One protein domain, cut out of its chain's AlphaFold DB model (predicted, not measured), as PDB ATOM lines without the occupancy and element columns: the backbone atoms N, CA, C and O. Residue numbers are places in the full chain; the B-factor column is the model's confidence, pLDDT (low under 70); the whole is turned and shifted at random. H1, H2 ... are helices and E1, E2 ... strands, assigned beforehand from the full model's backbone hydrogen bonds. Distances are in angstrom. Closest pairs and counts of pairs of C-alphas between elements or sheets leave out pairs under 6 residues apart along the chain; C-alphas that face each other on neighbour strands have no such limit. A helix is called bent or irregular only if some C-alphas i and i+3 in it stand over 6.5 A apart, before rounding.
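Overview. This is residues 25 to 149 and 158 to 229 of the 229 residues of an uncharacterized protein of Acinetobacter sp. TGL-Y2 (UniProt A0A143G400). A twisted sheet of five strands, E3 to E7, curls round the helix H1, and its two longest strands, E5 and E6, run on together past the rest as a long ribbon that makes the longest axis. A second, smaller part, the helices H2, H3 and H4 with the little hairpin of E1 and E2, is joined to H1 through H2, while H7 packs on E6 with residues 214 to 221, and residues 222 to 229 stick out. The printed part has 197 residues, with seven named helices and seven named strands in the order H1 H2 H3 E1 E2 H4 E3 E4 E5 E6 E7 H5 H6 H7, and its class is mixed, helices and strands. The larger sheet is branched, with its neighbour pairs E3 and E5, E4 and E5, E5 and E6, and E6 and E7 antiparallel, and E1 and E2 make an antiparallel sheet of their own. The whole is compact, with a radius of gyration of the C-alphas of 17.8 A, yet elongated in outline, spanning 60 by 36 by 28 A.

Arrangement. In the branched sheet E5, residues 130 to 146, has three neighbours: E3, residues 114 to 118, and E4, residues 123 to 127, lie on one side of it, and E6, residues 158 to 175, on the other side. E3 is beside residues 137 to 141 of E5, with N 117 and O 138 at 2.8 A, and E4 beside residues 130 to 134, with N 127 and O 130 at 2.8 A. E5 and E6 stand at 169 degrees, with N 133 and O 172 at 2.8 A and N 143 and O 161 at 2.8 A. E6 bends by 54 degrees at residue 168, and E7, residues 180 to 185, forms a hairpin with it, N 173 and O 182 being 2.8 A apart. H1, residues 25 to 42, is on this sheet, which curls round it; the closest C-alphas of H1 and E3 are those of Glu 31 and Leu 118, 7.2 A. H7, residues 214 to 227, is on the sheet too, with the C-alphas of Ala 217 and Ala 165 of E6 closest, 5.3 A. H1, with residues 36 to 41 alone, touches H2, residues 46 to 55, at a shallow tilt of 23 degrees, opposite ways, a helical hairpin whose closest C-alphas are those of Val 40 and Ile 49, 5.7 A. H4, residues 92 to 105, touches H2 with residues 99 to 103 alone, at a steep tilt of 58 degrees, opposite ways; the closest C-alphas are those of Ala 103 and Val 46, 5.5 A. The hairpin of E1, residues 69 to 72, and E2, residues 88 to 91, has N 72 and O 88 at 2.8 A. H3, residues 59 to 64, has its closest C-alpha to E1 in Asn 63, 5.8 A from that of Gln 70. H5, residues 192 to 198, is close to H3 but not clearly touching, with the C-alphas of Phe 198 and Thr 59 closest, 7.2 A. The closest C-alphas of E4 and H6, residues 204 to 208, are those of Ala 123 and Ile 206, 7.6 A. H2, H4, H5 and H6 have every O i to N i+4 pair within hydrogen-bond range; H1 has 13 of 14, H7 8 of 10, and H3 0 of 2, with 2 of 3 O i to N i+3 pairs.

Along the chain. E5 is 49.5 A long and E6 48.2 A, from C-alpha 158 at (-85.573, 103.058, -26.236). H1, 27.9 A, begins at C-alpha 25, (-53.510, 88.268, -7.836); it is irregular, C-alphas 25 and 28 being 7.5 A apart, and H3 only just so, with C-alphas 61 and 64 at 6.6 A. H7, 21.5 A, ends at C-alpha 227, (-94.740, 94.734, -16.875), and H4 is 20.1 A long.

Size, cuts and confidence. The two C-alphas farthest apart, those of Pro 67 and Pro 149, are 62.5 A apart. Residues 150 to 157 are not printed, and C-alphas 149 and 158 stand 10.1 A apart across this cut, between E5 and E6. Of the links printed whole, E1 to E2 is long, with 15 residues. The mean pLDDT of the printed part is 86.2; residue 76 and residues 107 to 113, 148 to 149 and 214 to 229 are under 70.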
ATOM      1  N   ASN A  25     -54.333  88.009  -6.652       95.62
ATOM      2  CA  ASN A  25     -53.510  88.268  -7.836       95.62
ATOM      3  C   ASN A  25     -53.993  87.498  -9.075       95.62
ATOM      4  O   ASN A  25     -53.541  87.786 -10.182       95.62
ATOM      5  N   SER A  26     -54.871  86.507  -8.896       97.62
ATOM      6  CA  SER A  26     -55.350  85.617  -9.958       97.62
ATOM      7  C   SER A  26     -56.671  86.073 -10.584       97.62
ATOM      8  O   SER A  26     -57.119  85.441 -11.535       97.62
ATOM      9  N   TYR A  27     -57.271  87.179 -10.125       97.38
ATOM     10  CA  TYR A  27     -58.526  87.713 -10.678       97.38
ATOM     11  C   TYR A  27     -58.509  87.914 -12.201       97.38
ATOM     12  O   TYR A  27     -59.436  87.428 -12.842       97.38
ATOM     13  N   PRO A  28     -57.455  88.490 -12.820       97.56
ATOM     14  CA  PRO A  28     -57.405  88.603 -14.281       97.56
ATOM     15  C   PRO A  28     -57.498  87.246 -14.994       97.56
ATOM     16  O   PRO A  28     -58.160  87.118 -16.017       97.56
ATOM     17  N   LEU A  29     -56.884  86.202 -14.428       97.81
ATOM     18  CA  LEU A  29     -57.009  84.843 -14.957       97.81
ATOM     19  C   LEU A  29     -58.421  84.283 -14.731       97.81
ATOM     20  O   LEU A  29     -58.932  83.552 -15.571       97.81
ATOM     21  N   PHE A  30     -59.057  84.587 -13.601       98.00
ATOM     22  CA  PHE A  30     -60.427  84.151 -13.336       98.00
ATOM     23  C   PHE A  30     -61.413  84.786 -14.320       98.00
ATOM     24  O   PHE A  30     -62.253  84.072 -14.858       98.00
ATOM     25  N   GLU A  31     -61.262  86.078 -14.619       96.31
ATOM     26  CA  GLU A  31     -62.025  86.779 -15.659       96.31
ATOM     27  C   GLU A  31     -61.843  86.106 -17.026       96.31
ATOM     28  O   GLU A  31     -62.832  85.792 -17.688       96.31
ATOM     29  N   GLU A  32     -60.602  85.788 -17.415       96.06
ATOM     30  CA  GLU A  32     -60.310  85.051 -18.654       96.06
ATOM     31  C   GLU A  32     -61.001  83.677 -18.688       96.06
ATOM     32  O   GLU A  32     -61.597  83.314 -19.700       96.06
ATOM     33  N   ILE A  33     -60.982  82.924 -17.583       96.94
ATOM     34  CA  ILE A  33     -61.635  81.608 -17.484       96.94
ATOM     35  C   ILE A  33     -63.158  81.721 -17.636       96.94
ATOM     36  O   ILE A  33     -63.775  80.870 -18.286       96.94
ATOM     37  N   ILE A  34     -63.780  82.730 -17.020       94.62
ATOM     38  CA  ILE A  34     -65.228  82.961 -17.110       94.62
ATOM     39  C   ILE A  34     -65.614  83.420 -18.519       94.62
ATOM     40  O   ILE A  34     -66.588  82.911 -19.083       94.62
ATOM     41  N   GLN A  35     -64.827  84.309 -19.127       91.94
ATOM     42  CA  GLN A  35     -65.051  84.732 -20.505       91.94
ATOM     43  C   GLN A  35     -64.903  83.555 -21.477       91.94
ATOM     44  O   GLN A  35     -65.787  83.333 -22.300       91.94
ATOM     45  N   GLU A  36     -63.854  82.737 -21.339       93.38
ATOM     46  CA  GLU A  36     -63.640  81.569 -22.200       93.38
ATOM     47  C   GLU A  36     -64.785  80.556 -22.068       93.38
ATOM     48  O   GLU A  36     -65.263  80.034 -23.075       93.38
ATOM     49  N   LYS A  37     -65.281  80.312 -20.845       91.56
ATOM     50  CA  LYS A  37     -66.471  79.475 -20.624       91.56
ATOM     51  C   LYS A  37     -67.654  79.990 -21.433       91.56
ATOM     52  O   LYS A  37     -68.321  79.219 -22.116       91.56
ATOM     53  N   THR A  38     -67.890  81.292 -21.347       87.88
ATOM     54  CA  THR A  38     -69.018  81.960 -21.984       87.88
ATOM     55  C   THR A  38     -68.920  81.905 -23.506       87.88
ATOM     56  O   THR A  38     -69.888  81.557 -24.182       87.88
ATOM     57  N   ASP A  39     -67.737  82.156 -24.063       88.44
ATOM     58  CA  ASP A  39     -67.479  82.048 -25.500       88.44
ATOM     59  C   ASP A  39     -67.707  80.612 -25.995       88.44
ATOM     60  O   ASP A  39     -68.342  80.373 -27.027       88.44
ATOM     61  N   VAL A  40     -67.238  79.631 -25.223       89.56
ATOM     62  CA  VAL A  40     -67.398  78.205 -25.512       89.56
ATOM     63  C   VAL A  40     -68.862  77.765 -25.433       89.56
ATOM     64  O   VAL A  40     -69.293  76.952 -26.252       89.56
ATOM     65  N   GLU A  41     -69.639  78.281 -24.482       84.12
ATOM     66  CA  GLU A  41     -71.064  77.967 -24.331       84.12
ATOM     67  C   GLU A  41     -71.943  78.668 -25.374       84.12
ATOM     68  O   GLU A  41     -72.961  78.103 -25.763       84.12
ATOM     69  N   ASN A  42     -71.532  79.824 -25.899       81.81
ATOM     70  CA  ASN A  42     -72.307  80.553 -26.904       81.81
ATOM     71  C   ASN A  42     -71.964  80.147 -28.337       81.81
ATOM     72  O   ASN A  42     -72.861  79.824 -29.114       81.81
ATOM     73  N   VAL A  43     -70.677  80.118 -28.697       82.44
ATOM     74  CA  VAL A  43     -70.230  79.938 -30.092       82.44
ATOM     75  C   VAL A  43     -69.238  78.788 -30.288       82.44
ATOM     76  O   VAL A  43     -68.880  78.475 -31.427       82.44
ATOM     77  N   GLY A  44     -68.801  78.143 -29.203       84.00
ATOM     78  CA  GLY A  44     -67.793  77.085 -29.234       84.00
ATOM     79  C   GLY A  44     -68.238  75.820 -29.967       84.00
ATOM     80  O   GLY A  44     -69.379  75.358 -29.853       84.00
ATOM     81  N   GLY A  45     -67.306  75.222 -30.706       92.50
ATOM     82  CA  GLY A  45     -67.457  73.893 -31.274       92.50
ATOM     83  C   GLY A  45     -67.218  72.788 -30.244       92.50
ATOM     84  O   GLY A  45     -66.860  73.013 -29.093       92.50
ATOM     85  N   VAL A  46     -67.377  71.541 -30.686       94.44
ATOM     86  CA  VAL A  46     -67.153  70.359 -29.835       94.44
ATOM     87  C   VAL A  46     -65.744  70.342 -29.229       94.44
ATOM     88  O   VAL A  46     -65.597  70.028 -28.050       94.44
ATOM     89  N   ASP A  47     -64.724  70.670 -30.025       96.06
ATOM     90  CA  ASP A  47     -63.330  70.650 -29.573       96.06
ATOM     91  C   ASP A  47     -63.040  71.778 -28.576       96.06
ATOM     92  O   ASP A  47     -62.348  71.538 -27.591       96.06
ATOM     93  N   ASP A  48     -63.626  72.962 -28.770       95.44
ATOM     94  CA  ASP A  48     -63.488  74.094 -27.847       95.44
ATOM     95  C   ASP A  48     -64.077  73.746 -26.474       95.44
ATOM     96  O   ASP A  48     -63.415  73.905 -25.449       95.44
ATOM     97  N   ILE A  49     -65.269  73.133 -26.461       94.75
ATOM     98  CA  ILE A  49     -65.905  72.661 -25.226       94.75
ATOM     99  C   ILE A  49     -65.035  71.619 -24.515       94.75
ATOM    100  O   ILE A  49     -64.843  71.695 -23.300       94.75
ATOM    101  N   TYR A  50     -64.476  70.648 -25.242       96.12
ATOM    102  CA  TYR A  50     -63.579  69.673 -24.619       96.12
ATOM    103  C   TYR A  50     -62.299  70.307 -24.090       96.12
ATOM    104  O   TYR A  50     -61.863  69.930 -23.005       96.12
ATOM    105  N   ASN A  51     -61.696  71.232 -24.831       97.06
ATOM    106  CA  ASN A  51     -60.469  71.897 -24.414       97.06
ATOM    107  C   ASN A  51     -60.695  72.678 -23.118       97.06
ATOM    108  O   ASN A  51     -59.931  72.485 -22.170       97.06
ATOM    109  N   TYR A  52     -61.788  73.441 -23.038       97.06
ATOM    110  CA  TYR A  52     -62.183  74.144 -21.822       97.06
ATOM    111  C   TYR A  52     -62.338  73.179 -20.641       97.06
ATOM    112  O   TYR A  52     -61.703  73.352 -19.602       97.06
ATOM    113  N   ILE A  53     -63.108  72.097 -20.809       96.12
ATOM    114  CA  ILE A  53     -63.346  71.115 -19.737       96.12
ATOM    115  C   ILE A  53     -62.034  70.465 -19.282       96.12
ATOM    116  O   ILE A  53     -61.749  70.346 -18.092       96.12
ATOM    117  N   GLN A  54     -61.182  70.055 -20.220       96.50
ATOM    118  CA  GLN A  54     -59.906  69.432 -19.880       96.50
ATOM    119  C   GLN A  54     -58.970  70.395 -19.144       96.50
ATOM    120  O   GLN A  54     -58.225  69.966 -18.252       96.50
ATOM    121  N   HIS A  55     -58.991  71.677 -19.502       97.00
ATOM    122  CA  HIS A  55     -58.085  72.672 -18.949       97.00
ATOM    123  C   HIS A  55     -58.575  73.225 -17.609       97.00
ATOM    124  O   HIS A  55     -57.814  73.182 -16.639       97.00
ATOM    125  N   TYR A  56     -59.834  73.657 -17.548       98.06
ATOM    126  CA  TYR A  56     -60.365  74.470 -16.458       98.06
ATOM    127  C   TYR A  56     -61.411  73.771 -15.603       98.06
ATOM    128  O   TYR A  56     -61.454  74.063 -14.416       98.06
ATOM    129  N   ASP A  57     -62.204  72.829 -16.116       97.00
ATOM    130  CA  ASP A  57     -63.209  72.163 -15.275       97.00
ATOM    131  C   ASP A  57     -62.513  71.371 -14.155       97.00
ATOM    132  O   ASP A  57     -61.643  70.515 -14.389       97.00
ATOM    133  N   TYR A  58     -62.858  71.698 -12.908       97.94
ATOM    134  CA  TYR A  58     -62.281  71.057 -11.735       97.94
ATOM    135  C   TYR A  58     -62.685  69.586 -11.630       97.94
ATOM    136  O   TYR A  58     -61.856  68.746 -11.283       97.94
ATOM    137  N   THR A  59     -63.907  69.231 -12.026       97.06
ATOM    138  CA  THR A  59     -64.420  67.856 -11.942       97.06
ATOM    139  C   THR A  59     -63.658  66.895 -12.857       97.06
ATOM    140  O   THR A  59     -63.524  65.707 -12.554       97.06
ATOM    141  N   TYR A  60     -63.056  67.403 -13.939       96.81
ATOM    142  CA  TYR A  60     -62.309  66.604 -14.910       96.81
ATOM    143  C   TYR A  60     -61.165  65.791 -14.283       96.81
ATOM    144  O   TYR A  60     -60.878  64.670 -14.719       96.81
ATOM    145  N   ILE A  61     -60.514  66.299 -13.230       96.38
ATOM    146  CA  ILE A  61     -59.386  65.593 -12.594       96.38
ATOM    147  C   ILE A  61     -59.832  64.357 -11.796       96.38
ATOM    148  O   ILE A  61     -59.007  63.484 -11.507       96.38
ATOM    149  N   PHE A  62     -61.121  64.260 -11.465       97.25
ATOM    150  CA  PHE A  62     -61.714  63.159 -10.705       97.25
ATOM    151  C   PHE A  62     -62.132  61.982 -11.592       97.25
ATOM    152  O   PHE A  62     -62.339  60.879 -11.095       97.25
ATOM    153  N   ASN A  63     -62.086  62.129 -12.921       95.94
ATOM    154  CA  ASN A  63     -62.258  61.018 -13.869       95.94
ATOM    155  C   ASN A  63     -61.325  59.826 -13.605       95.94
ATOM    156  O   ASN A  63     -61.630  58.692 -13.972       95.94
ATOM    157  N   LYS A  64     -60.168  60.068 -12.977       95.81
ATOM    158  CA  LYS A  64     -59.236  59.009 -12.564       95.81
ATOM    159  C   LYS A  64     -59.856  58.046 -11.536       95.81
ATOM    160  O   LYS A  64     -59.473  56.880 -11.509       95.81
ATOM    161  N   ASN A  65     -60.793  58.529 -10.720       97.19
ATOM    162  CA  ASN A  65     -61.506  57.762  -9.697       97.19
ATOM    163  C   ASN A  65     -62.767  57.091 -10.265       97.19
ATOM    164  O   ASN A  65     -63.237  56.098  -9.711       97.19
ATOM    165  N   HIS A  66     -63.262  57.580 -11.406       96.69
ATOM    166  CA  HIS A  66     -64.470  57.097 -12.075       96.69
ATOM    167  C   HIS A  66     -64.168  56.649 -13.515       96.69
ATOM    168  O   HIS A  66     -64.507  57.355 -14.471       96.69
ATOM    169  N   PRO A  67     -63.528  55.474 -13.710       95.19
ATOM    170  CA  PRO A  67     -63.198  54.975 -15.039       95.19
ATOM    171  C   PRO A  67     -64.420  54.954 -15.963       95.19
ATOM    172  O   PRO A  67     -65.518  54.571 -15.567       95.19
ATOM    173  N   ASP A  68     -64.211  55.382 -17.208       95.50
ATOM    174  CA  ASP A  68     -65.233  55.460 -18.264       95.50
ATOM    175  C   ASP A  68     -66.429  56.382 -17.990       95.50
ATOM    176  O   ASP A  68     -67.389  56.399 -18.771       95.50
ATOM    177  N   LYS A  69     -66.334  57.221 -16.956       97.56
ATOM    178  CA  LYS A  69     -67.313  58.257 -16.646       97.56
ATOM    179  C   LYS A  69     -66.709  59.660 -16.690       97.56
ATOM    180  O   LYS A  69     -65.495  59.823 -16.797       97.56
ATOM    181  N   GLN A  70     -67.601  60.642 -16.671       97.25
ATOM    182  CA  GLN A  70     -67.331  62.066 -16.526       97.25
ATOM    183  C   GLN A  70     -68.477  62.666 -15.710       97.25
ATOM    184  O   GLN A  70     -69.637  62.298 -15.922       97.25
ATOM    185  N   PHE A  71     -68.156  63.556 -14.774       96.81
ATOM    186  CA  PHE A  71     -69.175  64.252 -13.999       96.81
ATOM    187  C   PHE A  71     -69.910  65.239 -14.905       96.81
ATOM    188  O   PHE A  71     -69.288  66.001 -15.648       96.81
ATOM    189  N   TRP A  72     -71.233  65.181 -14.883       93.88
ATOM    190  CA  TRP A  72     -72.110  66.128 -15.546       93.88
ATOM    191  C   TRP A  72     -72.694  67.032 -14.476       93.88
ATOM    192  O   TRP A  72     -73.446  66.548 -13.637       93.88
ATOM    193  N   VAL A  73     -72.335  68.311 -14.509       89.00
ATOM    194  CA  VAL A  73     -73.048  69.341 -13.749       89.00
ATOM    195  C   VAL A  73     -74.315  69.681 -14.526       89.00
ATOM    196  O   VAL A  73     -74.259  69.807 -15.755       89.00
ATOM    197  N   ASP A  74     -75.443  69.787 -13.829       82.12
ATOM    198  CA  ASP A  74     -76.698  70.234 -14.418       82.12
ATOM    199  C   ASP A  74     -76.488  71.562 -15.156       82.12
ATOM    200  O   ASP A  74     -75.799  72.468 -14.687       82.12
ATOM    201  N   LYS A  75     -77.067  71.641 -16.352       74.56
ATOM    202  CA  LYS A  75     -77.088  72.843 -17.170       74.56
ATOM    203  C   LYS A  75     -78.544  73.159 -17.482       74.56
ATOM    204  O   LYS A  75     -79.193  72.396 -18.204       74.56
ATOM    205  N   HIS A  76     -79.017  74.313 -17.016       69.12
ATOM    206  CA  HIS A  76     -80.355  74.842 -17.295       69.12
ATOM    207  C   HIS A  76     -80.467  75.359 -18.741       69.12
ATOM    208  O   HIS A  76     -80.680  76.537 -19.003       69.12
ATOM    209  N   LEU A  77     -80.283  74.465 -19.716       74.12
ATOM    210  CA  LEU A  77     -80.386  74.781 -21.138       74.12
ATOM    211  C   LEU A  77     -81.818  74.519 -21.605       74.12
ATOM    212  O   LEU A  77     -82.337  73.417 -21.433       74.12
ATOM    213  N   SER A  78     -82.429  75.487 -22.287       71.25
ATOM    214  CA  SER A  78     -83.804  75.379 -22.803       71.25
ATOM    215  C   SER A  78     -84.023  74.186 -23.749       71.25
ATOM    216  O   SER A  78     -85.129  73.663 -23.865       71.25
ATOM    217  N   PHE A  79     -82.960  73.719 -24.409       76.50
ATOM    218  CA  PHE A  79     -82.968  72.555 -25.300       76.50
ATOM    219  C   PHE A  79     -82.510  71.247 -24.626       76.50
ATOM    220  O   PHE A  79     -82.461  70.200 -25.286       76.50
ATOM    221  N   ALA A  80     -82.127  71.276 -23.344       76.56
ATOM    222  CA  ALA A  80     -81.728  70.076 -22.621       76.56
ATOM    223  C   ALA A  80     -82.922  69.144 -22.402       76.56
ATOM    224  O   ALA A  80     -84.075  69.543 -22.251       76.56
ATOM    225  N   LYS A  81     -82.635  67.842 -22.385       79.88
ATOM    226  CA  LYS A  81     -83.640  66.849 -22.008       79.88
ATOM    227  C   LYS A  81     -83.834  66.887 -20.493       79.88
ATOM    228  O   LYS A  81     -82.832  67.013 -19.798       79.88
ATOM    229  N   PRO A  82     -85.036  66.592 -19.971       76.94
ATOM    230  CA  PRO A  82     -85.237  66.435 -18.527       76.94
ATOM    231  C   PRO A  82     -84.269  65.429 -17.887       76.94
ATOM    232  O   PRO A  82     -83.839  65.595 -16.762       76.94
ATOM    233  N   SER A  83     -83.833  64.402 -18.624       77.62
ATOM    234  CA  SER A  83     -82.819  63.450 -18.147       77.62
ATOM    235  C   SER A  83     -81.415  64.043 -17.941       77.62
ATOM    236  O   SER A  83     -80.499  63.298 -17.607       77.62
ATOM    237  N   TRP A  84     -81.192  65.315 -18.270       84.12
ATOM    238  CA  TRP A  84     -79.908  66.006 -18.112       84.12
ATOM    239  C   TRP A  84     -79.898  66.962 -16.916       84.12
ATOM    240  O   TRP A  84     -78.861  67.572 -16.680       84.12
ATOM    241  N   SER A  85     -81.004  67.036 -16.169       79.38
ATOM    242  CA  SER A  85     -81.216  67.976 -15.064       79.38
ATOM    243  C   SER A  85     -80.625  67.525 -13.722       79.38
ATOM    244  O   SER A  85     -81.102  67.930 -12.670       79.38
ATOM    245  N   ASN A  86     -79.688  66.576 -13.729       85.50
ATOM    246  CA  ASN A  86     -79.124  66.009 -12.508       85.50
ATOM    247  C   ASN A  86     -77.605  66.089 -12.558       85.50
ATOM    248  O   ASN A  86     -76.998  65.731 -13.572       85.50
ATOM    249  N   ASN A  87     -77.012  66.467 -11.427       91.62
ATOM    250  CA  ASN A  87     -75.583  66.322 -11.202       91.62
ATOM    251  C   ASN A  87     -75.252  64.839 -11.027       91.62
ATOM    252  O   ASN A  87     -75.723  64.209 -10.080       91.62
ATOM    253  N   GLU A  88     -74.481  64.256 -11.940       95.06
ATOM    254  CA  GLU A  88     -74.192  62.823 -11.879       95.06
ATOM    255  C   GLU A  88     -72.947  62.415 -12.680       95.06
ATOM    256  O   GLU A  88     -72.574  63.013 -13.691       95.06
ATOM    257  N   TRP A  89     -72.344  61.297 -12.282       97.00
ATOM    258  CA  TRP A  89     -71.334  60.609 -13.080       97.00
ATOM    259  C   TRP A  89     -71.975  59.822 -14.229       97.00
ATOM    260  O   TRP A  89     -72.427  58.684 -14.045       97.00
ATOM    261  N   ILE A  90     -71.940  60.377 -15.441       96.62
ATOM    262  CA  ILE A  90     -72.430  59.710 -16.656       96.62
ATOM    263  C   ILE A  90     -71.312  59.006 -17.420       96.62
ATOM    264  O   ILE A  90     -70.138  59.345 -17.307       96.62
ATOM    265  N   SER A  91     -71.673  58.024 -18.249       97.56
ATOM    266  CA  SER A  91     -70.706  57.391 -19.155       97.56
ATOM    267  C   SER A  91     -70.087  58.417 -20.114       97.56
ATOM    268  O   SER A  91     -70.791  59.301 -20.608       97.56
ATOM    269  N   LYS A  92     -68.812  58.246 -20.481       96.50
ATOM    270  CA  LYS A  92     -68.146  59.088 -21.496       96.50
ATOM    271  C   LYS A  92     -68.911  59.138 -22.820       96.50
ATOM    272  O   LYS A  92     -68.924  60.163 -23.489       96.50
ATOM    273  N   SER A  93     -69.566  58.041 -23.211       97.00
ATOM    274  CA  SER A  93     -70.369  58.007 -24.438       97.00
ATOM    275  C   SER A  93     -71.577  58.944 -24.361       97.00
ATOM    276  O   SER A  93     -71.820  59.690 -25.312       97.00
ATOM    277  N   GLU A  94     -72.302  58.931 -23.240       96.31
ATOM    278  CA  GLU A  94     -73.415  59.855 -23.014       96.31
ATOM    279  C   GLU A  94     -72.897  61.288 -22.874       96.31
ATOM    280  O   GLU A  94     -73.412  62.160 -23.562       96.31
ATOM    281  N   PHE A  95     -71.823  61.523 -22.111       95.69
ATOM    282  CA  PHE A  95     -71.193  62.842 -21.993       95.69
ATOM    283  C   PHE A  95     -70.880  63.440 -23.368       95.69
ATOM    284  O   PHE A  95     -71.377  64.507 -23.722       95.69
ATOM    285  N   ASN A  96     -70.171  62.687 -24.211       95.69
ATOM    286  CA  ASN A  96     -69.793  63.127 -25.551       95.69
ATOM    287  C   ASN A  96     -71.000  63.418 -26.450       95.69
ATOM    288  O   ASN A  96     -70.938  64.266 -27.341       95.69
ATOM    289  N   LYS A  97     -72.106  62.696 -26.253       95.31
ATOM    290  CA  LYS A  97     -73.361  62.953 -26.959       95.31
ATOM    291  C   LYS A  97     -74.000  64.255 -26.484       95.31
ATOM    292  O   LYS A  97     -74.459  65.008 -27.340       95.31
ATOM    293  N   ARG A  98     -74.008  64.541 -25.176       93.88
ATOM    294  CA  ARG A  98     -74.528  65.808 -24.634       93.88
ATOM    295  C   ARG A  98     -73.718  67.001 -25.159       93.88
ATOM    296  O   ARG A  98     -74.315  67.922 -25.707       93.88
ATOM    297  N   ILE A  99     -72.383  66.921 -25.153       93.56
ATOM    298  CA  ILE A  99     -71.497  67.968 -25.706       93.56
ATOM    299  C   ILE A  99     -71.775  68.239 -27.191       93.56
ATOM    300  O   ILE A  99     -71.892  69.389 -27.599       93.56
ATOM    301  N   LYS A 100     -71.959  67.196 -28.012       93.38
ATOM    302  CA  LYS A 100     -72.315  67.367 -29.435       93.38
ATOM    303  C   LYS A 100     -73.658  68.062 -29.643       93.38
ATOM    304  O   LYS A 100     -73.845  68.730 -30.655       93.38
ATOM    305  N   VAL A 101     -74.610  67.850 -28.737       91.31
ATOM    306  CA  VAL A 101     -75.906  68.529 -28.790       91.31
ATOM    307  C   VAL A 101     -75.757  69.984 -28.371       91.31
ATOM    308  O   VAL A 101     -76.314  70.822 -29.070       91.31
ATOM    309  N   ILE A 102     -74.991  70.280 -27.316       89.25
ATOM    310  CA  ILE A 102     -74.666  71.659 -26.910       89.25
ATOM    311  C   ILE A 102     -74.024  72.401 -28.081       89.25
ATOM    312  O   ILE A 102     -74.637  73.315 -28.610       89.25
ATOM    313  N   ALA A 103     -72.911  71.900 -28.620       90.81
ATOM    314  CA  ALA A 103     -72.206  72.526 -29.742       90.81
ATOM    315  C   ALA A 103     -73.073  72.745 -31.000       90.81
ATOM    316  O   ALA A 103     -72.756  73.579 -31.841       90.81
ATOM    317  N   LYS A 104     -74.151  71.968 -31.177       89.75
ATOM    318  CA  LYS A 104     -75.101  72.154 -32.284       89.75
ATOM    319  C   LYS A 104     -76.072  73.317 -32.032       89.75
ATOM    320  O   LYS A 104     -76.560  73.895 -33.002       89.75
ATOM    321  N   HIS A 105     -76.406  73.580 -30.772       86.19
ATOM    322  CA  HIS A 105     -77.338  74.630 -30.354       86.19
ATOM    323  C   HIS A 105     -76.642  75.920 -29.928       86.19
ATOM    324  O   HIS A 105     -77.321  76.940 -29.903       86.19
ATOM    325  N   ASN A 106     -75.333  75.886 -29.662       82.31
ATOM    326  CA  ASN A 106     -74.472  77.062 -29.601       82.31
ATOM    327  C   ASN A 106     -74.708  77.881 -30.878       82.31
ATOM    328  O   ASN A 106     -74.334  77.483 -31.989       82.31
ATOM    329  N   VAL A 107     -75.485  78.951 -30.736       65.12
ATOM    330  CA  VAL A 107     -75.921  79.796 -31.841       65.12
ATOM    331  C   VAL A 107     -74.728  80.625 -32.279       65.12
ATOM    332  O   VAL A 107     -73.974  81.132 -31.465       65.12
ATOM    333  N   LYS A 108     -74.563  80.829 -33.587       58.66
ATOM    334  CA  LYS A 108     -73.570  81.783 -34.111       58.66
ATOM    335  C   LYS A 108     -74.012  83.237 -33.903       58.66
ATOM    336  O   LYS A 108     -73.818  84.054 -34.799       58.66
ATOM    337  N   ASP A 109     -74.662  83.525 -32.785       54.34
ATOM    338  CA  ASP A 109     -74.868  84.883 -32.331       54.34
ATOM    339  C   ASP A 109     -73.738  85.194 -31.343       54.34
ATOM    340  O   ASP A 109     -73.723  84.651 -30.241       54.34
ATOM    341  N   PRO A 110     -72.723  85.969 -31.758       54.91
ATOM    342  CA  PRO A 110     -71.612  86.323 -30.888       54.91
ATOM    343  C   PRO A 110     -72.023  87.309 -29.790       54.91
ATOM    344  O   PRO A 110     -71.200  87.594 -28.923       54.91
ATOM    345  N   SER A 111     -73.248  87.854 -29.821       57.03
ATOM    346  CA  SER A 111     -73.753  88.667 -28.722       57.03
ATOM    347  C   SER A 111     -74.141  87.753 -27.562       57.03
ATOM    348  O   SER A 111     -75.274  87.316 -27.403       57.03
ATOM    349  N   ASN A 112     -73.145  87.411 -26.750       61.50
ATOM    350  CA  ASN A 112     -73.409  86.970 -25.396       61.50
ATOM    351  C   ASN A 112     -74.116  88.126 -24.670       61.50
ATOM    352  O   ASN A 112     -73.486  89.171 -24.498       61.50
ATOM    353  N   PRO A 113     -75.377  87.976 -24.240       67.00
ATOM    354  CA  PRO A 113     -76.088  89.078 -23.605       67.00
ATOM    355  C   PRO A 113     -75.607  89.312 -22.166       67.00
ATOM    356  O   PRO A 113     -76.011  90.291 -21.548       67.00
ATOM    357  N   TYR A 114     -74.766  88.416 -21.631       76.56
ATOM    358  CA  TYR A 114     -74.319  88.459 -20.247       76.56
ATOM    359  C   TYR A 114     -73.009  89.223 -20.064       76.56
ATOM    360  O   TYR A 114     -71.955  88.811 -20.556       76.56
ATOM    361  N   ILE A 115     -73.045  90.274 -19.257       83.62
ATOM    362  CA  ILE A 115     -71.852  90.907 -18.693       83.62
ATOM    363  C   ILE A 115     -71.562  90.228 -17.360       83.62
ATOM    364  O   ILE A 115     -72.457  90.130 -16.528       83.62
ATOM    365  N   HIS A 116     -70.330  89.764 -17.154       89.81
ATOM    366  CA  HIS A 116     -69.923  89.116 -15.908       89.81
ATOM    367  C   HIS A 116     -69.048  90.046 -15.068       89.81
ATOM    368  O   HIS A 116     -68.115  90.663 -15.581       89.81
ATOM    369  N   GLU A 117     -69.311  90.079 -13.768       93.06
ATOM    370  CA  GLU A 117     -68.515  90.768 -12.761       93.06
ATOM    371  C   GLU A 117     -68.073  89.766 -11.690       93.06
ATOM    372  O   GLU A 117     -68.875  88.998 -11.155       93.06
ATOM    373  N   LEU A 118     -66.775  89.760 -11.378       96.12
ATOM    374  CA  LEU A 118     -66.230  88.981 -10.271       96.12
ATOM    375  C   LEU A 118     -66.242  89.843  -9.008       96.12
ATOM    376  O   LEU A 118     -65.555  90.861  -8.931       96.12
ATOM    377  N   LEU A 119     -66.994  89.409  -8.000       96.00
ATOM    378  CA  LEU A 119     -67.068  90.080  -6.704       96.00
ATOM    379  C   LEU A 119     -65.889  89.673  -5.801       96.00
ATOM    380  O   LEU A 119     -65.226  88.668  -6.064       96.00
ATOM    381  N   PRO A 120     -65.618  90.410  -4.704       96.56
ATOM    382  CA  PRO A 120     -64.585  90.032  -3.741       96.56
ATOM    383  C   PRO A 120     -64.745  88.593  -3.220       96.56
ATOM    384  O   PRO A 120     -65.871  88.105  -3.074       96.56
ATOM    385  N   PRO A 121     -63.640  87.904  -2.877       96.50
ATOM    386  CA  PRO A 121     -63.703  86.487  -2.573       96.50
ATOM    387  C   PRO A 121     -64.383  86.260  -1.219       96.50
ATOM    388  O   PRO A 121     -64.001  86.861  -0.213       96.50
ATOM    389  N   LYS A 122     -65.345  85.332  -1.172       95.06
ATOM    390  CA  LYS A 122     -65.979  84.871   0.077       95.06
ATOM    391  C   LYS A 122     -65.016  84.045   0.927       95.06
ATOM    392  O   LYS A 122     -65.087  84.059   2.153       95.06
ATOM    393  N   ALA A 123     -64.106  83.320   0.280       95.25
ATOM    394  CA  ALA A 123     -63.116  82.495   0.956       95.25
ATOM    395  C   ALA A 123     -61.808  82.439   0.166       95.25
ATOM    396  O   ALA A 123     -61.822  82.361  -1.059       95.25
ATOM    397  N   ASN A 124     -60.687  82.421   0.886       95.69
ATOM    398  CA  ASN A 124     -59.350  82.199   0.348       95.69
ATOM    399  C   ASN A 124     -58.539  81.388   1.370       95.69
ATOM    400  O   ASN A 124     -58.209  81.893   2.447       95.69
ATOM    401  N   LEU A 125     -58.279  80.113   1.083       94.69
ATOM    402  CA  LEU A 125     -57.698  79.187   2.056       94.69
ATOM    403  C   LEU A 125     -56.915  78.047   1.399       94.69
ATOM    404  O   LEU A 125     -57.157  77.669   0.257       94.69
ATOM    405  N   LEU A 126     -55.987  77.459   2.154       94.69
ATOM    406  CA  LEU A 126     -55.217  76.292   1.725       94.69
ATOM    407  C   LEU A 126     -55.848  74.996   2.262       94.69
ATOM    408  O   LEU A 126     -56.027  74.853   3.469       94.69
ATOM    409  N   THR A 127     -56.123  74.043   1.373       93.75
ATOM    410  CA  THR A 127     -56.661  72.699   1.672       93.75
ATOM    411  C   THR A 127     -55.726  71.591   1.184       93.75
ATOM    412  O   THR A 127     -54.723  71.859   0.516       93.75
ATOM    413  N   GLN A 128     -56.076  70.321   1.438       92.06
ATOM    414  CA  GLN A 128     -55.413  69.189   0.779       92.06
ATOM    415  C   GLN A 128     -55.590  69.189  -0.748       92.06
ATOM    416  O   GLN A 128     -54.708  68.699  -1.457       92.06
ATOM    417  N   SER A 129     -56.692  69.749  -1.257       92.31
ATOM    418  CA  SER A 129     -56.966  69.869  -2.694       92.31
ATOM    419  C   SER A 129     -56.140  70.960  -3.383       92.31
ATOM    420  O   SER A 129     -56.029  70.955  -4.609       92.31
ATOM    421  N   GLY A 130     -55.534  71.866  -2.613       94.88
ATOM    422  CA  GLY A 130     -54.803  73.025  -3.112       94.88
ATOM    423  C   GLY A 130     -55.264  74.314  -2.446       94.88
ATOM    424  O   GLY A 130     -55.922  74.293  -1.404       94.88
ATOM    425  N   GLU A 131     -54.910  75.446  -3.036       96.56
ATOM    426  CA  GLU A 131     -55.508  76.720  -2.639       96.56
ATOM    427  C   GLU A 131     -56.909  76.817  -3.241       96.56
ATOM    428  O   GLU A 131     -57.089  76.570  -4.429       96.56
ATOM    429  N   ILE A 132     -57.889  77.149  -2.410       97.19
ATOM    430  CA  ILE A 132     -59.275  77.370  -2.802       97.19
ATOM    431  C   ILE A 132     -59.563  78.858  -2.700       97.19
ATOM    432  O   ILE A 132     -59.324  79.460  -1.650       97.19
ATOM    433  N   CYS A 133     -60.142  79.408  -3.764       97.62
ATOM    434  CA  CYS A 133     -60.783  80.704  -3.738       97.62
ATOM    435  C   CYS A 133     -62.243  80.608  -4.174       97.62
ATOM    436  O   CYS A 133     -62.540  80.133  -5.267       97.62
ATOM    437  N   VAL A 134     -63.150  81.050  -3.308       97.69
ATOM    438  CA  VAL A 134     -64.582  81.126  -3.613       97.69
ATOM    439  C   VAL A 134     -64.880  82.553  -4.035       97.69
ATOM    440  O   VAL A 134     -64.783  83.467  -3.214       97.69
ATOM    441  N   VAL A 135     -65.211  82.732  -5.308       97.94
ATOM    442  CA  VAL A 135     -65.441  84.035  -5.933       97.94
ATOM    443  C   VAL A 135     -66.876  84.065  -6.456       97.94
ATOM    444  O   VAL A 135     -67.204  83.266  -7.338       97.94
ATOM    445  N   PRO A 136     -67.739  84.946  -5.930       96.75
ATOM    446  CA  PRO A 136     -69.057  85.156  -6.505       96.75
ATOM    447  C   PRO A 136     -68.917  85.789  -7.887       96.75
ATOM    448  O   PRO A 136     -68.176  86.759  -8.058       96.75
ATOM    449  N   VAL A 137     -69.624  85.238  -8.865       94.88
ATOM    450  CA  VAL A 137     -69.724  85.791 -10.215       94.88
ATOM    451  C   VAL A 137     -71.155  86.244 -10.414       94.88
ATOM    452  O   VAL A 137     -72.076  85.424 -10.397       94.88
ATOM    453  N   GLN A 138     -71.316  87.547 -10.581       92.38
ATOM    454  CA  GLN A 138     -72.583  88.174 -10.901       92.38
ATOM    455  C   GLN A 138     -72.662  88.341 -12.413       92.38
ATOM    456  O   GLN A 138     -71.683  88.749 -13.041       92.38
ATOM    457  N   ALA A 139     -73.790  87.988 -13.011       88.88
ATOM    458  CA  ALA A 139     -74.029  88.225 -14.422       88.88
ATOM    459  C   ALA A 139     -75.246  89.112 -14.617       88.88
ATOM    460  O   ALA A 139     -76.257  88.965 -13.930       88.88
ATOM    461  N   TYR A 140     -75.145  89.989 -15.603       86.12
ATOM    462  CA  TYR A 140     -76.164  90.965 -15.935       86.12
ATOM    463  C   TYR A 140     -76.561  90.860 -17.400       86.12
ATOM    464  O   TYR A 140     -75.718  90.564 -18.241       86.12
ATOM    465  N   LEU A 141     -77.821  91.144 -17.705       83.12
ATOM    466  CA  LEU A 141     -78.375  91.241 -19.049       83.12
ATOM    467  C   LEU A 141     -78.596  92.706 -19.418       83.12
ATOM    468  O   LEU A 141     -79.214  93.450 -18.659       83.12
ATOM    469  N   GLU A 142     -78.146  93.106 -20.603       81.31
ATOM    470  CA  GLU A 142     -78.570  94.372 -21.204       81.31
ATOM    471  C   GLU A 142     -79.934  94.185 -21.881       81.31
ATOM    472  O   GLU A 142     -80.093  93.344 -22.768       81.31
ATOM    473  N   VAL A 143     -80.928  94.963 -21.456       78.62
ATOM    474  CA  VAL A 143     -82.301  94.916 -21.967       78.62
ATOM    475  C   VAL A 143     -82.670  96.290 -22.513       78.62
ATOM    476  O   VAL A 143     -82.535  97.296 -21.819       78.62
ATOM    477  N   GLU A 144     -83.141  96.341 -23.758       79.94
ATOM    478  CA  GLU A 144     -83.767  97.547 -24.303       79.94
ATOM    479  C   GLU A 144     -85.203  97.649 -23.775       79.94
ATOM    480  O   GLU A 144     -86.008  96.738 -23.978       79.94
ATOM    481  N   VAL A 145     -85.523  98.753 -23.104       78.25
ATOM    482  CA  VAL A 145     -86.870  99.075 -22.619       78.25
ATOM    483  C   VAL A 145     -87.366 100.353 -23.287       78.25
ATOM    484  O   VAL A 145     -86.579 101.224 -23.670       78.25
ATOM    485  N   ASP A 146     -88.679 100.458 -23.466       77.50
ATOM    486  CA  ASP A 146     -89.295 101.682 -23.973       77.50
ATOM    487  C   ASP A 146     -89.179 102.767 -22.894       77.50
ATOM    488  O   ASP A 146     -89.683 102.593 -21.785       77.50
ATOM    489  N   ALA A 147     -88.511 103.882 -23.201       71.75
ATOM    490  CA  ALA A 147     -88.395 104.981 -22.252       71.75
ATOM    491  C   ALA A 147     -89.767 105.644 -22.064       71.75
ATOM    492  O   ALA A 147     -90.490 105.883 -23.041       71.75
ATOM    493  N   GLU A 148     -90.128 105.967 -20.818       66.56
ATOM    494  CA  GLU A 148     -91.352 106.722 -20.560       66.56
ATOM    495  C   GLU A 148     -91.276 108.079 -21.281       66.56
ATOM    496  O   GLU A 148     -90.289 108.806 -21.137       66.56
ATOM    497  N   PRO A 149     -92.292 108.447 -22.082       60.47
ATOM    498  CA  PRO A 149     -92.269 109.715 -22.788       60.47
ATOM    499  C   PRO A 149     -92.373 110.867 -21.785       60.47
ATOM    500  O   PRO A 149     -93.386 111.011 -21.097       60.47
ATOM    501  N   SER A 158     -85.945 104.202 -27.068       73.12
ATOM    502  CA  SER A 158     -85.573 103.058 -26.236       73.12
ATOM    503  C   SER A 158     -84.375 103.437 -25.365       73.12
ATOM    504  O   SER A 158     -83.497 104.191 -25.795       73.12
ATOM    505  N   GLU A 159     -84.339 102.927 -24.142       78.50
ATOM    506  CA  GLU A 159     -83.190 103.010 -23.243       78.50
ATOM    507  C   GLU A 159     -82.665 101.607 -22.924       78.50
ATOM    508  O   GLU A 159     -83.409 100.629 -22.955       78.50
ATOM    509  N   THR A 160     -81.365 101.488 -22.656       77.38
ATOM    510  CA  THR A 160     -80.750 100.215 -22.262       77.38
ATOM    511  C   THR A 160     -80.619 100.175 -20.746       77.38
ATOM    512  O   THR A 160     -79.950 101.028 -20.159       77.38
ATOM    513  N   VAL A 161     -81.223  99.168 -20.123       78.75
ATOM    514  CA  VAL A 161     -81.135  98.894 -18.686       78.75
ATOM    515  C   VAL A 161     -80.328  97.619 -18.469       78.75
ATOM    516  O   VAL A 161     -80.432  96.664 -19.236       78.75
ATOM    517  N   VAL A 162     -79.512  97.608 -17.417       78.88
ATOM    518  CA  VAL A 162     -78.743  96.436 -16.992       78.88
ATOM    519  C   VAL A 162     -79.513  95.745 -15.873       78.88
ATOM    520  O   VAL A 162     -79.737  96.341 -14.819       78.88
ATOM    521  N   VAL A 163     -79.933  94.505 -16.110       79.38
ATOM    522  CA  VAL A 163     -80.712  93.695 -15.167       79.38
ATOM    523  C   VAL A 163     -79.833  92.580 -14.628       79.38
ATOM    524  O   VAL A 163     -79.160  91.892 -15.391       79.38
ATOM    525  N   GLU A 164     -79.835  92.385 -13.315       80.50
ATOM    526  CA  GLU A 164     -79.166  91.247 -12.695       80.50
ATOM    527  C   GLU A 164     -79.845  89.937 -13.106       80.50
ATOM    528  O   GLU A 164     -81.057  89.785 -12.983       80.50
ATOM    529  N   ALA A 165     -79.058  89.003 -13.635       80.94
ATOM    530  CA  ALA A 165     -79.560  87.745 -14.168       80.94
ATOM    531  C   ALA A 165     -79.210  86.546 -13.286       80.94
ATOM    532  O   ALA A 165     -79.981  85.594 -13.219       80.94
ATOM    533  N   MET A 166     -78.032  86.555 -12.658       86.06
ATOM    534  CA  MET A 166     -77.589  85.465 -11.789       86.06
ATOM    535  C   MET A 166     -76.438  85.886 -10.879       86.06
ATOM    536  O   MET A 166     -75.525  86.587 -11.316       86.06
ATOM    537  N   LEU A 167     -76.410  85.324  -9.671       90.25
ATOM    538  CA  LEU A 167     -75.250  85.321  -8.784       90.25
ATOM    539  C   LEU A 167     -74.838  83.882  -8.436       90.25
ATOM    540  O   LEU A 167     -75.516  83.182  -7.680       90.25
ATOM    541  N   ILE A 168     -73.698  83.430  -8.966       92.94
ATOM    542  CA  ILE A 168     -73.191  82.062  -8.766       92.94
ATOM    543  C   ILE A 168     -71.785  82.097  -8.182       92.94
ATOM    544  O   ILE A 168     -70.864  82.677  -8.763       92.94
ATOM    545  N   ASP A 169     -71.574  81.380  -7.082       96.19
ATOM    546  CA  ASP A 169     -70.236  81.188  -6.542       96.19
ATOM    547  C   ASP A 169     -69.436  80.202  -7.389       96.19
ATOM    548  O   ASP A 169     -69.807  79.043  -7.595       96.19
ATOM    549  N   HIS A 170     -68.284  80.666  -7.854       97.25
ATOM    550  CA  HIS A 170     -67.296  79.847  -8.531       97.25
ATOM    551  C   HIS A 170     -66.193  79.470  -7.544       97.25
ATOM    552  O   HIS A 170     -65.580  80.316  -6.891       97.25
ATOM    553  N   ILE A 171     -65.931  78.169  -7.435       97.94
ATOM    554  CA  ILE A 171     -64.875  77.618  -6.592       97.94
ATOM    555  C   ILE A 171     -63.642  77.409  -7.469       97.94
ATOM    556  O   ILE A 171     -63.529  76.408  -8.184       97.94
ATOM    557  N   PHE A 172     -62.719  78.364  -7.425       98.44
ATOM    558  CA  PHE A 172     -61.419  78.276  -8.074       98.44
ATOM    559  C   PHE A 172     -60.454  77.475  -7.200       98.44
ATOM    560  O   PHE A 172     -60.320  77.724  -6.004       98.44
ATOM    561  N   VAL A 173     -59.754  76.513  -7.795       98.12
ATOM    562  CA  VAL A 173     -58.807  75.639  -7.104       98.12
ATOM    563  C   VAL A 173     -57.462  75.662  -7.813       98.12
ATOM    564  O   VAL A 173     -57.362  75.278  -8.981       98.12
ATOM    565  N   ARG A 174     -56.414  76.068  -7.095       97.88
ATOM    566  CA  ARG A 174     -55.031  76.049  -7.572       97.88
ATOM    567  C   ARG A 174     -54.304  74.810  -7.086       97.88
ATOM    568  O   ARG A 174     -54.108  74.613  -5.884       97.88
ATOM    569  N   ASP A 175     -53.780  74.031  -8.022       96.12
ATOM    570  CA  ASP A 175     -52.789  73.008  -7.703       96.12
ATOM    571  C   ASP A 175     -51.445  73.678  -7.374       96.12
ATOM    572  O   ASP A 175     -50.750  74.203  -8.243       96.12
ATOM    573  N   ILE A 176     -51.050  73.622  -6.101       93.44
ATOM    574  CA  ILE A 176     -49.820  74.240  -5.580       93.44
ATOM    575  C   ILE A 176     -48.545  73.682  -6.239       93.44
ATOM    576  O   ILE A 176     -47.499  74.329  -6.219       93.44
ATOM    577  N   LYS A 177     -48.586  72.479  -6.827       92.12
ATOM    578  CA  LYS A 177     -47.402  71.849  -7.434       92.12
ATOM    579  C   LYS A 177     -47.079  72.409  -8.812       92.12
ATOM    580  O   LYS A 177     -45.912  72.423  -9.194       92.12
ATOM    581  N   ASN A 178     -48.096  72.791  -9.579       93.69
ATOM    582  CA  ASN A 178     -47.945  73.223 -10.972       93.69
ATOM    583  C   ASN A 178     -48.580  74.591 -11.264       93.69
ATOM    584  O   ASN A 178     -48.519  75.038 -12.406       93.69
ATOM    585  N   ASN A 179     -49.143  75.246 -10.244       93.94
ATOM    586  CA  ASN A 179     -49.808  76.547 -10.293       93.94
ATOM    587  C   ASN A 179     -50.966  76.633 -11.296       93.94
ATOM    588  O   ASN A 179     -51.287  77.721 -11.764       93.94
ATOM    589  N   LYS A 180     -51.598  75.507 -11.639       96.62
ATOM    590  CA  LYS A 180     -52.769  75.512 -12.517       96.62
ATOM    591  C   LYS A 180     -54.032  75.767 -11.714       96.62
ATOM    592  O   LYS A 180     -54.284  75.062 -10.737       96.62
ATOM    593  N   TRP A 181     -54.822  76.725 -12.180       98.19
ATOM    594  CA  TRP A 181     -56.162  76.997 -11.685       98.19
ATOM    595  C   TRP A 181     -57.204  76.201 -12.467       98.19
ATOM    596  O   TRP A 181     -57.101  76.023 -13.681       98.19
ATOM    597  N   ARG A 182     -58.201  75.708 -11.742       98.38
ATOM    598  CA  ARG A 182     -59.411  75.069 -12.257       98.38
ATOM    599  C   ARG A 182     -60.612  75.632 -11.525       98.38
ATOM    600  O   ARG A 182     -60.449  76.197 -10.451       98.38
ATOM    601  N   VAL A 183     -61.800  75.463 -12.076       98.19
ATOM    602  CA  VAL A 183     -63.023  76.057 -11.555       98.19
ATOM    603  C   VAL A 183     -64.161  75.044 -11.538       98.19
ATOM    604  O   VAL A 183     -64.283  74.195 -12.424       98.19
ATOM    605  N   LEU A 184     -64.999  75.148 -10.513       96.75
ATOM    606  CA  LEU A 184     -66.333  74.566 -10.466       96.75
ATOM    607  C   LEU A 184     -67.334  75.693 -10.196       96.75
ATOM    608  O   LEU A 184     -67.231  76.355  -9.168       96.75
ATOM    609  N   ALA A 185     -68.302  75.891 -11.091       93.62
ATOM    610  CA  ALA A 185     -69.480  76.698 -10.780       93.62
ATOM    611  C   ALA A 185     -70.361  75.908  -9.802       93.62
ATOM    612  O   ALA A 185     -70.680  74.746 -10.079       93.62
ATOM    613  N   PHE A 186     -70.691  76.487  -8.648       92.31
ATOM    614  CA  PHE A 186     -71.459  75.784  -7.629       92.31
ATOM    615  C   PHE A 186     -72.891  75.497  -8.096       92.31
ATOM    616  O   PHE A 186     -73.508  76.278  -8.814       92.31
ATOM    617  N   ASN A 187     -73.411  74.349  -7.665       87.25
ATOM    618  CA  ASN A 187     -74.791  73.938  -7.868       87.25
ATOM    619  C   ASN A 187     -75.266  73.239  -6.585       87.25
ATOM    620  O   ASN A 187     -74.637  72.258  -6.161       87.25
ATOM    621  N   ARG A 188     -76.360  73.712  -5.963       85.88
ATOM    622  CA  ARG A 188     -76.807  73.206  -4.647       85.88
ATOM    623  C   ARG A 188     -77.214  71.734  -4.659       85.88
ATOM    624  O   ARG A 188     -77.286  71.109  -3.606       85.88
ATOM    625  N   TYR A 189     -77.454  71.161  -5.837       88.25
ATOM    626  CA  TYR A 189     -77.886  69.776  -6.003       88.25
ATOM    627  C   TYR A 189     -76.729  68.787  -6.208       88.25
ATOM    628  O   TYR A 189     -76.970  67.642  -6.594       88.25
ATOM    629  N   ILE A 190     -75.463  69.189  -6.039       91.94
ATOM    630  CA  ILE A 190     -74.343  68.232  -6.039       91.94
ATOM    631  C   ILE A 190     -74.468  67.352  -4.791       91.94
ATOM    632  O   ILE A 190     -74.540  67.853  -3.671       91.94
ATOM    633  N   ALA A 191     -74.486  66.030  -4.975       93.19
ATOM    634  CA  ALA A 191     -74.605  65.094  -3.862       93.19
ATOM    635  C   ALA A 191     -73.427  65.236  -2.883       93.19
ATOM    636  O   ALA A 191     -72.279  65.358  -3.307       93.19
ATOM    637  N   ASP A 192     -73.690  65.127  -1.577       92.94
ATOM    638  CA  ASP A 192     -72.667  65.300  -0.533       92.94
ATOM    639  C   ASP A 192     -71.428  64.426  -0.739       92.94
ATOM    640  O   ASP A 192     -70.313  64.877  -0.505       92.94
ATOM    641  N   ASN A 193     -71.604  63.186  -1.203       95.62
ATOM    642  CA  ASN A 193     -70.477  62.290  -1.467       95.62
ATOM    643  C   ASN A 193     -69.577  62.800  -2.601       95.62
ATOM    644  O   ASN A 193     -68.359  62.709  -2.476       95.62
ATOM    645  N   ASP A 194     -70.161  63.339  -3.674       96.12
ATOM    646  CA  ASP A 194     -69.402  63.911  -4.789       96.12
ATOM    647  C   ASP A 194     -68.757  65.235  -4.361       96.12
ATOM    648  O   ASP A 194     -67.573  65.458  -4.598       96.12
ATOM    649  N   PHE A 195     -69.490  66.082  -3.626       95.31
ATOM    650  CA  PHE A 195     -68.942  67.323  -3.078       95.31
ATOM    651  C   PHE A 195     -67.750  67.059  -2.148       95.31
ATOM    652  O   PHE A 195     -66.721  67.718  -2.267       95.31
ATOM    653  N   ASN A 196     -67.852  66.062  -1.266       95.81
ATOM    654  CA  ASN A 196     -66.773  65.654  -0.365       95.81
ATOM    655  C   ASN A 196     -65.603  64.999  -1.110       95.81
ATOM    656  O   ASN A 196     -64.472  65.056  -0.634       95.81
ATOM    657  N   GLU A 197     -65.840  64.375  -2.269       96.50
ATOM    658  CA  GLU A 197     -64.754  63.928  -3.140       96.50
ATOM    659  C   GLU A 197     -63.987  65.132  -3.704       96.50
ATOM    660  O   GLU A 197     -62.756  65.130  -3.701       96.50
ATOM    661  N   PHE A 198     -64.703  66.170  -4.144       96.50
ATOM    662  CA  PHE A 198     -64.109  67.377  -4.719       96.50
ATOM    663  C   PHE A 198     -63.394  68.237  -3.667       96.50
ATOM    664  O   PHE A 198     -62.280  68.718  -3.894       96.50
ATOM    665  N   PHE A 199     -64.009  68.394  -2.495       96.19
ATOM    666  CA  PHE A 199     -63.588  69.317  -1.445       96.19
ATOM    667  C   PHE A 199     -63.611  68.654  -0.056       96.19
ATOM    668  O   PHE A 199     -64.389  69.055   0.808       96.19
ATOM    669  N   PRO A 200     -62.739  67.664   0.207       94.50
ATOM    670  CA  PRO A 200     -62.791  66.849   1.426       94.50
ATOM    671  C   PRO A 200     -62.574  67.627   2.732       94.50
ATOM    672  O   PRO A 200     -62.973  67.153   3.793       94.50
ATOM    673  N   ASP A 201     -61.943  68.803   2.660       92.75
ATOM    674  CA  ASP A 201     -61.622  69.640   3.824       92.75
ATOM    675  C   ASP A 201     -62.356  70.987   3.830       92.75
ATOM    676  O   ASP A 201     -62.057  71.848   4.663       92.75
ATOM    677  N   LEU A 202     -63.264  71.226   2.879       93.00
ATOM    678  CA  LEU A 202     -64.023  72.470   2.869       93.00
ATOM    679  C   LEU A 202     -65.088  72.399   3.963       93.00
ATOM    680  O   LEU A 202     -65.822  71.420   4.065       93.00
ATOM    681  N   SER A 203     -65.144  73.422   4.814       89.81
ATOM    682  CA  SER A 203     -66.066  73.413   5.944       89.81
ATOM    683  C   SER A 203     -67.520  73.481   5.474       89.81
ATOM    684  O   SER A 203     -67.843  74.192   4.519       89.81
ATOM    685  N   ASP A 204     -68.414  72.819   6.213       89.19
ATOM    686  CA  ASP A 204     -69.860  72.925   5.986       89.19
ATOM    687  C   ASP A 204     -70.336  74.382   6.042       89.19
ATOM    688  O   ASP A 204     -71.275  74.754   5.352       89.19
ATOM    689  N   HIS A 205     -69.670  75.225   6.840       89.62
ATOM    690  CA  HIS A 205     -69.964  76.655   6.904       89.62
ATOM    691  C   HIS A 205     -69.778  77.339   5.549       89.62
ATOM    692  O   HIS A 205     -70.713  77.983   5.094       89.62
ATOM    693  N   ILE A 206     -68.630  77.140   4.883       90.31
ATOM    694  CA  ILE A 206     -68.400  77.723   3.555       90.31
ATOM    695  C   ILE A 206     -69.389  77.130   2.555       90.31
ATOM    696  O   ILE A 206     -70.013  77.879   1.818       90.31
ATOM    697  N   LYS A 207     -69.577  75.803   2.560       90.81
ATOM    698  CA  LYS A 207     -70.511  75.115   1.657       90.81
ATOM    699  C   LYS A 207     -71.942  75.658   1.759       90.81
ATOM    700  O   LYS A 207     -72.591  75.836   0.736       90.81
ATOM    701  N   ASN A 208     -72.430  75.908   2.973       89.88
ATOM    702  CA  ASN A 208     -73.798  76.377   3.221       89.88
ATOM    703  C   ASN A 208     -74.015  77.858   2.863       89.88
ATOM    704  O   ASN A 208     -75.160  78.296   2.824       89.88
ATOM    705  N   GLU A 209     -72.945  78.619   2.629       91.69
ATOM    706  CA  GLU A 209     -72.991  80.025   2.200       91.69
ATOM    707  C   GLU A 209     -72.804  80.193   0.682       91.69
ATOM    708  O   GLU A 209     -72.733  81.325   0.184       91.69
ATOM    709  N   LEU A 210     -72.698  79.077  -0.052       93.00
ATOM    710  CA  LEU A 210     -72.531  79.099  -1.497       93.00
ATOM    711  C   LEU A 210     -73.851  79.403  -2.218       93.00
ATOM    712  O   LEU A 210     -74.872  78.761  -1.969       93.00
ATOM    713  N   ASN A 211     -73.791  80.333  -3.168       91.19
ATOM    714  CA  ASN A 211     -74.881  80.705  -4.067       91.19
ATOM    715  C   ASN A 211     -74.779  79.932  -5.386       91.19
ATOM    716  O   ASN A 211     -73.696  79.809  -5.959       91.19
ATOM    717  N   ASP A 212     -75.905  79.441  -5.894       86.62
ATOM    718  CA  ASP A 212     -76.001  78.710  -7.165       86.62
ATOM    719  C   ASP A 212     -76.895  79.396  -8.212       86.62
ATOM    720  O   ASP A 212     -77.218  78.790  -9.231       86.62
ATOM    721  N   GLY A 213     -77.278  80.655  -7.974       76.56
ATOM    722  CA  GLY A 213     -77.953  81.519  -8.949       76.56
ATOM    723  C   GLY A 213     -79.430  81.227  -9.224       76.56
ATOM    724  O   GLY A 213     -79.995  81.866 -10.103       76.56
ATOM    725  N   ILE A 214     -80.070  80.288  -8.514       61.28
ATOM    726  CA  ILE A 214     -81.462  79.879  -8.804       61.28
ATOM    727  C   ILE A 214     -82.503  80.909  -8.327       61.28
ATOM    728  O   ILE A 214     -83.543  81.044  -8.961       61.28
ATOM    729  N   GLU A 215     -82.251  81.637  -7.236       52.81
ATOM    730  CA  GLU A 215     -83.285  82.476  -6.601       52.81
ATOM    731  C   GLU A 215     -83.574  83.799  -7.346       52.81
ATOM    732  O   GLU A 215     -84.710  84.251  -7.321       52.81
ATOM    733  N   GLU A 216     -82.620  84.380  -8.080       49.91
ATOM    734  CA  GLU A 216     -82.787  85.722  -8.685       49.91
ATOM    735  C   GLU A 216     -83.268  85.688 -10.153       49.91
ATOM    736  O   GLU A 216     -84.016  86.565 -10.584       49.91
ATOM    737  N   ALA A 217     -82.927  84.644 -10.920       49.94
ATOM    738  CA  ALA A 217     -83.350  84.512 -12.321       49.94
ATOM    739  C   ALA A 217     -84.867  84.278 -12.475       49.94
ATOM    740  O   ALA A 217     -85.480  84.740 -13.440       49.94
ATOM    741  N   GLU A 218     -85.483  83.553 -11.533       50.00
ATOM    742  CA  GLU A 218     -86.930  83.306 -11.530       50.00
ATOM    743  C   GLU A 218     -87.722  84.577 -11.184       50.00
ATOM    744  O   GLU A 218     -88.762  84.821 -11.796       50.00
ATOM    745  N   GLU A 219     -87.220  85.424 -10.279       51.16
ATOM    746  CA  GLU A 219     -87.857  86.703  -9.928       51.16
ATOM    747  C   GLU A 219     -87.755  87.721 -11.077       51.16
ATOM    748  O   GLU A 219     -88.772  88.293 -11.479       51.16
ATOM    749  N   ALA A 220     -86.577  87.861 -11.699       49.03
ATOM    750  CA  ALA A 220     -86.359  88.785 -12.818       49.03
ATOM    751  C   ALA A 220     -87.214  88.457 -14.061       49.03
ATOM    752  O   ALA A 220     -87.662  89.357 -14.774       49.03
ATOM    753  N   MET A 221     -87.476  87.172 -14.331       48.22
ATOM    754  CA  MET A 221     -88.337  86.755 -15.446       48.22
ATOM    755  C   MET A 221     -89.834  86.946 -15.166       48.22
ATOM    756  O   MET A 221     -90.593  87.218 -16.097       48.22
ATOM    757  N   VAL A 222     -90.276  86.782 -13.916       49.81
ATOM    758  CA  VAL A 222     -91.686  86.974 -13.533       49.81
ATOM    759  C   VAL A 222     -92.060  88.455 -13.586       49.81
ATOM    760  O   VAL A 222     -93.114  88.790 -14.125       49.81
ATOM    761  N   GLU A 223     -91.174  89.345 -13.139       45.22
ATOM    762  CA  GLU A 223     -91.420  90.792 -13.159       45.22
ATOM    763  C   GLU A 223     -91.514  91.347 -14.595       45.22
ATOM    764  O   GLU A 223     -92.373  92.175 -14.892       45.22
ATOM    765  N   GLN A 224     -90.726  90.821 -15.544       47.66
ATOM    766  CA  GLN A 224     -90.812  91.224 -16.957       47.66
ATOM    767  C   GLN A 224     -92.116  90.805 -17.653       47.66
ATOM    768  O   GLN A 224     -92.564  91.497 -18.568       47.66
ATOM    769  N   ILE A 225     -92.731  89.691 -17.243       44.59
ATOM    770  CA  ILE A 225     -94.028  89.259 -17.784       44.59
ATOM    771  C   ILE A 225     -95.148  90.157 -17.244       44.59
ATOM    772  O   ILE A 225     -96.045  90.519 -18.000       44.59
ATOM    773  N   GLU A 226     -95.077  90.567 -15.977       40.88
ATOM    774  CA  GLU A 226     -96.093  91.430 -15.358       40.88
ATOM    775  C   GLU A 226     -96.030  92.892 -15.830       40.88
ATOM    776  O   GLU A 226     -97.050  93.575 -15.814       40.88
ATOM    777  N   ILE A 227     -94.876  93.379 -16.302       45.00
ATOM    778  CA  ILE A 227     -94.740  94.734 -16.875       45.00
ATOM    779  C   ILE A 227     -95.305  94.815 -18.313       45.00
ATOM    780  O   ILE A 227     -95.608  95.904 -18.801       45.00
ATOM    781  N   GLN A 228     -95.478  93.678 -18.999       38.25
ATOM    782  CA  GLN A 228     -96.000  93.616 -20.373       38.25
ATOM    783  C   GLN A 228     -97.504  93.278 -20.484       38.25
ATOM    784  O   GLN A 228     -98.018  93.238 -21.608       38.25
ATOM    785  N   GLU A 229     -98.213  93.057 -19.369       38.72
ATOM    786  CA  GLU A 229     -99.677  92.831 -19.313       38.72
ATOM    787  C   GLU A 229    -100.464  94.059 -18.820       38.72
ATOM    788  O   GLU A 229    -101.558  94.309 -19.387       38.72
TER     789      GLU A 229